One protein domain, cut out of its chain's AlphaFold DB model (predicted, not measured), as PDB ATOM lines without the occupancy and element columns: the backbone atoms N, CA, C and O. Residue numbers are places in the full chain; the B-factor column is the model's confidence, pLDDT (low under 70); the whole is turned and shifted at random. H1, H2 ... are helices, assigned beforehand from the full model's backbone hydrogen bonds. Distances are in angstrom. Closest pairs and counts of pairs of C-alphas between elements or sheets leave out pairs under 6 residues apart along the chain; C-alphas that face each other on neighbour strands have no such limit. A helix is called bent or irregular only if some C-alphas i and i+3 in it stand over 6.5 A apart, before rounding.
ATOM      1  N   SER A 212     170.680 109.324 207.017       64.44
ATOM      2  CA  SER A 212     171.660 109.234 205.926       64.44
ATOM      3  C   SER A 212     171.013 109.307 204.543       64.44
ATOM      4  O   SER A 212     171.537 109.997 203.675       64.44
ATOM      5  N   PHE A 213     169.856 108.669 204.334       73.31
ATOM      6  CA  PHE A 213     169.178 108.678 203.033       73.31
ATOM      7  C   PHE A 213     168.676 110.070 202.656       73.31
ATOM      8  O   PHE A 213     169.025 110.566 201.586       73.31
ATOM      9  N   TYR A 214     167.945 110.742 203.550       75.06
ATOM     10  CA  TYR A 214     167.495 112.112 203.309       75.06
ATOM     11  C   TYR A 214     168.682 113.053 203.042       75.06
ATOM     12  O   TYR A 214     168.680 113.787 202.054       75.06
ATOM     13  N   GLN A 215     169.741 112.984 203.859       75.38
ATOM     14  CA  GLN A 215     170.945 113.794 203.650       75.38
ATOM     15  C   GLN A 215     171.597 113.524 202.288       75.38
ATOM     16  O   GLN A 215     171.957 114.467 201.590       75.38
ATOM     17  N   VAL A 216     171.707 112.259 201.871       79.88
ATOM     18  CA  VAL A 216     172.222 111.898 200.543       79.88
ATOM     19  C   VAL A 216     171.356 112.496 199.434       79.88
ATOM     20  O   VAL A 216     171.911 113.044 198.483       79.88
ATOM     21  N   THR A 217     170.022 112.469 199.553       76.62
ATOM     22  CA  THR A 217     169.154 113.123 198.554       76.62
ATOM     23  C   THR A 217     169.373 114.632 198.490       76.62
ATOM     24  O   THR A 217     169.418 115.190 197.395       76.62
ATOM     25  N   ASP A 218     169.570 115.297 199.631       77.06
ATOM     26  CA  ASP A 218     169.825 116.738 199.690       77.06
ATOM     27  C   ASP A 218     171.181 117.106 199.060       77.06
ATOM     28  O   ASP A 218     171.269 118.035 198.251       77.06
ATOM     29  N   TYR A 219     172.234 116.332 199.346       83.50
ATOM     30  CA  TYR A 219     173.538 116.515 198.705       83.50
ATOM     31  C   TYR A 219     173.477 116.261 197.197       83.50
ATOM     32  O   TYR A 219     173.980 117.083 196.430       83.50
ATOM     33  N   LEU A 220     172.815 115.183 196.758       82.44
ATOM     34  CA  LEU A 220     172.622 114.889 195.335       82.44
ATOM     35  C   LEU A 220     171.943 116.062 194.622       82.44
ATOM     36  O   LEU A 220     172.443 116.522 193.596       82.44
ATOM     37  N   ARG A 221     170.858 116.602 195.188       79.94
ATOM     38  CA  ARG A 221     170.150 117.765 194.627       79.94
ATOM     39  C   ARG A 221     171.057 118.975 194.460       79.94
ATOM     40  O   ARG A 221     171.056 119.587 193.394       79.94
ATOM     41  N   LYS A 222     171.864 119.302 195.473       83.00
ATOM     42  CA  LYS A 222     172.823 120.420 195.416       83.00
ATOM     43  C   LYS A 222     173.886 120.203 194.340       83.00
ATOM     44  O   LYS A 222     174.152 121.109 193.551       83.00
ATOM     45  N   THR A 223     174.453 118.999 194.259       85.88
ATOM     46  CA  THR A 223     175.450 118.646 193.238       85.88
ATOM     47  C   THR A 223     174.867 118.725 191.828       85.88
ATOM     48  O   THR A 223     175.482 119.301 190.930       85.88
ATOM     49  N   ILE A 224     173.659 118.196 191.626       86.19
ATOM     50  CA  ILE A 224     172.966 118.232 190.333       86.19
ATOM     51  C   ILE A 224     172.575 119.665 189.956       86.19
ATOM     52  O   ILE A 224     172.736 120.047 188.799       86.19
ATOM     53  N   GLY A 225     172.151 120.489 190.919       83.19
ATOM     54  CA  GLY A 225     171.902 121.916 190.707       83.19
ATOM     55  C   GLY A 225     173.143 122.668 190.207       83.19
ATOM     56  O   GLY A 225     173.057 123.459 189.263       83.19
ATOM     57  N   ALA A 226     174.321 122.369 190.762       85.06
ATOM     58  CA  ALA A 226     175.585 122.935 190.285       85.06
ATOM     59  C   ALA A 226     175.938 122.463 188.859       85.06
ATOM     60  O   ALA A 226     176.312 123.276 188.010       85.06
ATOM     61  N   LEU A 227     175.754 121.172 188.558       85.25
ATOM     62  CA  LEU A 227     175.958 120.603 187.218       85.25
ATOM     63  C   LEU A 227     175.016 121.210 186.167       85.25
ATOM     64  O   LEU A 227     175.453 121.540 185.066       85.25
ATOM     65  N   LEU A 228     173.739 121.402 186.507       85.88
ATOM     66  CA  LEU A 228     172.762 122.075 185.645       85.88
ATOM     67  C   LEU A 228     173.158 123.531 185.378       85.88
ATOM     68  O   LEU A 228     173.029 124.002 184.251       85.88
ATOM     69  N   THR A 229     173.705 124.227 186.376       85.50
ATOM     70  CA  THR A 229     174.214 125.596 186.201       85.50
ATOM     71  C   THR A 229     175.390 125.630 185.219       85.50
ATOM     72  O   THR A 229     175.411 126.451 184.303       85.50
ATOM     73  N   LEU A 230     176.332 124.688 185.335       85.94
ATOM     74  CA  LEU A 230     177.429 124.542 184.371       85.94
ATOM     75  C   LEU A 230     176.930 124.218 182.957       85.94
ATOM     76  O   LEU A 230     177.474 124.742 181.985       85.94
ATOM     77  N   TYR A 231     175.882 123.402 182.827       85.94
ATOM     78  CA  TYR A 231     175.259 123.112 181.534       85.94
ATOM     79  C   TYR A 231     174.709 124.380 180.863       85.94
ATOM     80  O   TYR A 231     174.938 124.580 179.670       85.94
ATOM     81  N   VAL A 232     174.051 125.267 181.618       85.69
ATOM     82  CA  VAL A 232     173.564 126.562 181.101       85.69
ATOM     83  C   VAL A 232     174.717 127.425 180.610       85.69
ATOM     84  O   VAL A 232     174.641 127.971 179.512       85.69
ATOM     85  N   ILE A 233     175.795 127.517 181.394       86.38
ATOM     86  CA  ILE A 233     176.985 128.294 181.026       86.38
ATOM     87  C   ILE A 233     177.597 127.736 179.734       86.38
ATOM     88  O   ILE A 233     177.830 128.485 178.788       86.38
ATOM     89  N   GLY A 234     177.793 126.416 179.651       85.19
ATOM     90  CA  GLY A 234     178.331 125.760 178.458       85.19
ATOM     91  C   GLY A 234     177.442 125.933 177.223       85.19
ATOM     92  O   GLY A 234     177.941 126.158 176.120       85.19
ATOM     93  N   TYR A 235     176.120 125.888 177.399       82.69
ATOM     94  CA  TYR A 235     175.172 126.154 176.322       82.69
ATOM     95  C   TYR A 235     175.212 127.617 175.859       82.69
ATOM     96  O   TYR A 235     175.227 127.871 174.654       82.69
ATOM     97  N   GLY A 236     175.304 128.565 176.794       82.00
ATOM     98  CA  GLY A 236     175.482 129.987 176.502       82.00
ATOM     99  C   GLY A 236     176.761 130.257 175.708       82.00
ATOM    100  O   GLY A 236     176.718 130.948 174.694       82.00
ATOM    101  N   ILE A 237     177.878 129.628 176.086       84.31
ATOM    102  CA  ILE A 237     179.139 129.715 175.333       84.31
ATOM    103  C   ILE A 237     178.972 129.149 173.919       84.31
ATOM    104  O   ILE A 237     179.433 129.767 172.966       84.31
ATOM    105  N   LYS A 238     178.284 128.010 173.751       78.56
ATOM    106  CA  LYS A 238     178.020 127.417 172.427       78.56
ATOM    107  C   LYS A 238     177.147 128.312 171.542       78.56
ATOM    108  O   LYS A 238     177.354 128.363 170.334       78.56
ATOM    109  N   LEU A 239     176.179 129.014 172.130       74.69
ATOM    110  CA  LEU A 239     175.387 130.017 171.416       74.69
ATOM    111  C   LEU A 239     176.269 131.176 170.946       74.69
ATOM    112  O   LEU A 239     176.228 131.535 169.770       74.69
ATOM    113  N   LEU A 240     177.127 131.692 171.829       77.06
ATOM    114  CA  LEU A 240     178.074 132.759 171.504       77.06
ATOM    115  C   LEU A 240     179.137 132.317 170.483       77.06
ATOM    116  O   LEU A 240     179.546 133.127 169.660       77.06
ATOM    117  N   SER A 241     179.555 131.048 170.471       70.12
ATOM    118  CA  SER A 241     180.568 130.535 169.536       70.12
ATOM    119  C   SER A 241     180.013 130.032 168.202       70.12
ATOM    120  O   SER A 241     180.782 129.840 167.265       70.12
ATOM    121  N   SER A 242     178.692 129.865 168.068       62.09
ATOM    122  CA  SER A 242     178.043 129.479 166.800       62.09
ATOM    123  C   SER A 242     178.083 130.560 165.706       62.09
ATOM    124  O   SER A 242     177.600 130.331 164.598       62.09
ATOM    125  N   HIS A 243     178.708 131.708 165.984       54.31
ATOM    126  CA  HIS A 243     179.038 132.738 165.003       54.31
ATOM    127  C   HIS A 243     180.149 132.242 164.063       54.31
ATOM    128  O   HIS A 243     181.327 132.557 164.227       54.31
ATOM    129  N   GLY A 244     179.773 131.436 163.072       47.72
ATOM    130  CA  GLY A 244     180.628 131.125 161.933       47.72
ATOM    131  C   GLY A 244     180.622 132.284 160.941       47.72
ATOM    132  O   GLY A 244     179.579 132.616 160.385       47.72
ATOM    133  N   PHE A 254     169.375 130.695 163.741       60.66
ATOM    134  CA  PHE A 254     168.780 130.312 165.016       60.66
ATOM    135  C   PHE A 254     167.354 129.826 164.791       60.66
ATOM    136  O   PHE A 254     166.411 130.598 164.616       60.66
ATOM    137  N   SER A 255     167.204 128.508 164.819       69.25
ATOM    138  CA  SER A 255     165.902 127.859 164.909       69.25
ATOM    139  C   SER A 255     165.316 128.135 166.299       69.25
ATOM    140  O   SER A 255     165.666 127.477 167.284       69.25
ATOM    141  N   TRP A 256     164.422 129.126 166.396       72.31
ATOM    142  CA  TRP A 256     163.699 129.458 167.632       72.31
ATOM    143  C   TRP A 256     162.990 128.236 168.237       72.31
ATOM    144  O   TRP A 256     162.912 128.110 169.459       72.31
ATOM    145  N   GLY A 257     162.544 127.298 167.396       77.31
ATOM    146  CA  GLY A 257     161.915 126.051 167.835       77.31
ATOM    147  C   GLY A 257     162.842 125.166 168.674       77.31
ATOM    148  O   GLY A 257     162.441 124.687 169.737       77.31
ATOM    149  N   ASP A 258     164.101 125.001 168.261       76.31
ATOM    150  CA  ASP A 258     165.060 124.142 168.971       76.31
ATOM    151  C   ASP A 258     165.513 124.751 170.298       76.31
ATOM    152  O   ASP A 258     165.712 124.037 171.287       76.31
ATOM    153  N   ALA A 259     165.643 126.077 170.345       76.44
ATOM    154  CA  ALA A 259     165.998 126.792 171.561       76.44
ATOM    155  C   ALA A 259     164.876 126.735 172.606       76.44
ATOM    156  O   ALA A 259     165.136 126.384 173.759       76.44
ATOM    157  N   ILE A 260     163.627 126.992 172.201       80.88
ATOM    158  CA  ILE A 260     162.457 126.915 173.088       80.88
ATOM    159  C   ILE A 260     162.303 125.495 173.647       80.88
ATOM    160  O   ILE A 260     162.148 125.315 174.854       80.88
ATOM    161  N   MET A 261     162.434 124.469 172.800       80.19
ATOM    162  CA  MET A 261     162.347 123.071 173.228       80.19
ATOM    163  C   MET A 261     163.425 122.701 174.262       80.19
ATOM    164  O   MET A 261     163.157 121.946 175.197       80.19
ATOM    165  N   ARG A 262     164.648 123.230 174.128       81.06
ATOM    166  CA  ARG A 262     165.729 123.004 175.104       81.06
ATOM    167  C   ARG A 262     165.464 123.702 176.435       81.06
ATOM    168  O   ARG A 262     165.678 123.083 177.474       81.06
ATOM    169  N   VAL A 263     164.948 124.933 176.413       83.56
ATOM    170  CA  VAL A 263     164.566 125.671 177.629       83.56
ATOM    171  C   VAL A 263     163.434 124.956 178.370       83.56
ATOM    172  O   VAL A 263     163.536 124.749 179.576       83.56
ATOM    173  N   ILE A 264     162.400 124.493 177.659       85.00
ATOM    174  CA  ILE A 264     161.291 123.733 178.261       85.00
ATOM    175  C   ILE A 264     161.798 122.438 178.905       85.00
ATOM    176  O   ILE A 264     161.481 122.159 180.061       85.00
ATOM    177  N   LYS A 265     162.623 121.659 178.190       85.12
ATOM    178  CA  LYS A 265     163.229 120.435 178.741       85.12
ATOM    179  C   LYS A 265     164.048 120.728 179.992       85.12
ATOM    180  O   LYS A 265     163.958 119.984 180.961       85.12
ATOM    181  N   MET A 266     164.819 121.810 179.983       84.38
ATOM    182  CA  MET A 266     165.625 122.214 181.128       84.38
ATOM    183  C   MET A 266     164.756 122.606 182.329       84.38
ATOM    184  O   MET A 266     165.017 122.129 183.429       84.38
ATOM    185  N   LEU A 267     163.710 123.415 182.131       84.38
ATOM    186  CA  LEU A 267     162.770 123.784 183.195       84.38
ATOM    187  C   LEU A 267     162.124 122.547 183.824       84.38
ATOM    188  O   LEU A 267     162.060 122.439 185.048       84.38
ATOM    189  N   LEU A 268     161.716 121.586 182.993       83.19
ATOM    190  CA  LEU A 268     161.140 120.327 183.453       83.19
ATOM    191  C   LEU A 268     162.165 119.511 184.257       83.19
ATOM    192  O   LEU A 268     161.862 119.051 185.354       83.19
ATOM    193  N   VAL A 269     163.400 119.386 183.764       87.25
ATOM    194  CA  VAL A 269     164.482 118.697 184.485       87.25
ATOM    195  C   VAL A 269     164.742 119.351 185.840       87.25
ATOM    196  O   VAL A 269     164.766 118.644 186.843       87.25
ATOM    197  N   VAL A 270     164.882 120.677 185.907       85.44
ATOM    198  CA  VAL A 270     165.114 121.406 187.166       85.44
ATOM    199  C   VAL A 270     163.959 121.169 188.147       85.44
ATOM    200  O   VAL A 270     164.203 120.846 189.310       85.44
ATOM    201  N   TYR A 271     162.714 121.229 187.666       84.12
ATOM    202  CA  TYR A 271     161.520 121.007 188.480       84.12
ATOM    203  C   TYR A 271     161.436 119.603 189.090       84.12
ATOM    204  O   TYR A 271     161.105 119.459 190.269       84.12
ATOM    205  N   PHE A 272     161.775 118.567 188.322       83.12
ATOM    206  CA  PHE A 272     161.709 117.184 188.799       83.12
ATOM    207  C   PHE A 272     162.954 116.718 189.574       83.12
ATOM    208  O   PHE A 272     162.865 115.719 190.287       83.12
ATOM    209  N   THR A 273     164.100 117.400 189.460       81.94
ATOM    210  CA  THR A 273     165.375 116.962 190.071       81.94
ATOM    211  C   THR A 273     165.768 117.748 191.307       81.94
ATOM    212  O   THR A 273     166.102 117.144 192.322       81.94
ATOM    213  N   VAL A 274     165.749 119.077 191.216       77.88
ATOM    214  CA  VAL A 274     166.190 119.990 192.280       77.88
ATOM    215  C   VAL A 274     164.994 120.469 193.106       77.88
ATOM    216  O   VAL A 274     165.151 120.767 194.288       77.88
ATOM    217  N   GLY A 275     163.811 120.517 192.482       71.25
ATOM    218  CA  GLY A 275     162.646 121.197 193.029       71.25
ATOM    219  C   GLY A 275     162.796 122.703 192.864       71.25
ATOM    220  O   GLY A 275     163.904 123.244 192.852       71.25
ATOM    221  N   VAL A 276     161.681 123.405 192.684       65.44
ATOM    222  CA  VAL A 276     161.723 124.859 192.512       65.44
ATOM    223  C   VAL A 276     160.981 125.503 193.657       65.44
ATOM    224  O   VAL A 276     159.786 125.294 193.835       65.44
ATOM    225  N   ASN A 277     161.680 126.352 194.401       58.28
ATOM    226  CA  ASN A 277     161.055 127.214 195.389       58.28
ATOM    227  C   ASN A 277     160.555 128.505 194.712       58.28
ATOM    228  O   ASN A 277     161.001 129.604 195.029       58.28
ATOM    229  N   VAL A 278     159.683 128.373 193.699       44.50
ATOM    230  CA  VAL A 278     159.210 129.528 192.904       44.50
ATOM    231  C   VAL A 278     158.536 130.563 193.808       44.50
ATOM    232  O   VAL A 278     158.692 131.763 193.603       44.50
ATOM    233  N   PHE A 279     157.836 130.112 194.852       43.00
ATOM    234  CA  PHE A 279     157.065 130.993 195.727       43.00
ATOM    235  C   PHE A 279     157.879 131.692 196.822       43.00
ATOM    236  O   PHE A 279     157.430 132.733 197.298       43.00
ATOM    237  N   SER A 280     159.088 131.233 197.172       45.78
ATOM    238  CA  SER A 280     159.928 131.961 198.141       45.78
ATOM    239  C   SER A 280     160.572 133.221 197.564       45.78
ATOM    240  O   SER A 280     161.032 134.068 198.322       45.78
ATOM    241  N   VAL A 281     160.636 133.349 196.233       46.97
ATOM    242  CA  VAL A 281     161.140 134.566 195.571       46.97
ATOM    243  C   VAL A 281     160.090 135.684 195.610       46.97
ATOM    244  O   VAL A 281     160.450 136.857 195.627       46.97
ATOM    245  N   PHE A 282     158.802 135.330 195.684       46.00
ATOM    246  CA  PHE A 282     157.695 136.290 195.655       46.00
ATOM    247  C   PHE A 282     156.983 136.481 196.998       46.00
ATOM    248  O   PHE A 282     156.256 137.460 197.150       46.00
ATOM    249  N   ASN A 283     157.160 135.587 197.979       41.47
ATOM    250  CA  ASN A 283     156.484 135.713 199.267       41.47
ATOM    251  C   ASN A 283     157.323 135.116 200.411       41.47
ATOM    252  O   ASN A 283     157.523 133.907 200.494       41.47
ATOM    253  N   THR A 284     157.812 135.967 201.315       49.03
ATOM    254  CA  THR A 284     158.701 135.590 202.430       49.03
ATOM    255  C   THR A 284     157.998 134.841 203.568       49.03
ATOM    256  O   THR A 284     158.673 134.338 204.464       49.03
ATOM    257  N   ASN A 285     156.665 134.727 203.528       44.50
ATOM    258  CA  ASN A 285     155.849 134.163 204.610       44.50
ATOM    259  C   ASN A 285     155.267 132.768 204.319       44.50
ATOM    260  O   ASN A 285     154.548 132.226 205.154       44.50
ATOM    261  N   ILE A 286     155.557 132.170 203.159       45.41
ATOM    262  CA  ILE A 286     155.095 130.815 202.833       45.41
ATOM    263  C   ILE A 286     156.249 129.841 203.076       45.41
ATOM    264  O   ILE A 286     157.358 130.038 202.585       45.41
ATOM    265  N   SER A 287     155.968 128.832 203.901       38.88
ATOM    266  CA  SER A 287     156.858 127.757 204.352       38.88
ATOM    267  C   SER A 287     157.969 127.385 203.359       38.88
ATOM    268  O   SER A 287     157.714 127.152 202.179       38.88
ATOM    269  N   LYS A 288     159.195 127.233 203.882       43.12
ATOM    270  CA  LYS A 288     160.417 126.759 203.202       43.12
ATOM    271  C   LYS A 288     160.339 125.283 202.759       43.12
ATOM    272  O   LYS A 288     161.338 124.570 202.825       43.12
ATOM    273  N   ASN A 289     159.179 124.799 202.335       50.50
ATOM    274  CA  ASN A 289     159.030 123.443 201.831       50.50
ATOM    275  C   ASN A 289     159.453 123.427 200.362       50.50
ATOM    276  O   ASN A 289     158.752 123.931 199.488       50.50
ATOM    277  N   LEU A 290     160.644 122.883 200.111       53.56
ATOM    278  CA  LEU A 290     161.175 122.636 198.776       53.56
ATOM    279  C   LEU A 290     160.242 121.655 198.044       53.56
ATOM    280  O   LEU A 290     160.359 120.441 198.225       53.56
ATOM    281  N   GLN A 291     159.314 122.180 197.241       59.62
ATOM    282  CA  GLN A 291     158.411 121.366 196.432       59.62
ATOM    283  C   GLN A 291     159.185 120.715 195.284       59.62
ATOM    284  O   GLN A 291     159.794 121.391 194.448       59.62
ATOM    285  N   ASN A 292     159.186 119.386 195.266       67.75
ATOM    286  CA  ASN A 292     159.884 118.575 194.277       67.75
ATOM    287  C   ASN A 292     158.851 117.846 193.433       67.75
ATOM    288  O   ASN A 292     158.140 116.989 193.951       67.75
TER     289      ASN A 292
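This is residues 212 to 244 and 254 to 292 of the 636 residues of the protein "Type IV secretion system protein VirB6" of Candidatus Phycorickettsia trachydisci (UniProt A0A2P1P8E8). A long straight helix, H1, and a shorter one, H2, lie side by side running opposite ways as a loose pair, close together only where residues 221 to 228 of H1 meet residues 270 to 273 of H2. From the last residue of H2 a loop without a named element, residues 274 to 292, swings out and folds back toward that end of H2, with residues 281 to 286 sticking out. The printed part has 72 residues with two named helices, H1 then H2, and no named strand, and its class is all helix. It is loose, with a radius of gyration of the C-alphas of 15.6 A, and elongated, spanning 48 by 29 by 17 A.

H1, residues 212 to 241, and H2, residues 256 to 273, touch, and their closest C-alphas, those of Arg 221 and Thr 273, are 6.6 A apart. Their lines stand at a shallow tilt of 14 degrees, and they run opposite ways. Their centres are 14.1 A apart. Residues 233 to 238, which belong to H1, stand free. In H1 and H2 every O i to N i+4 pair is within hydrogen-bond range.

H1 has 30 residues and measures 43.1 A from C-alpha 212 at (171.660, 109.234, 205.926) to C-alpha 241 at (180.568, 130.535, 169.536). H2 has 18 residues and measures 25.7 A, ending with C-alpha 273 at (165.375, 116.962, 190.071). Neither helix is bent.

The two C-alphas farthest apart, those of Ser 212 and Gly 244, are 50.0 A apart. Residues 245 to 253 are not printed, and C-alphas 244 and 254 are 12.3 A apart across this cut, which lies in the link from H1 to H2. The mean pLDDT of the printed part is 72.0, and the model's confidence is low, under 70, at residues 212, 242 to 244, 254 to 255 and 276 to 292.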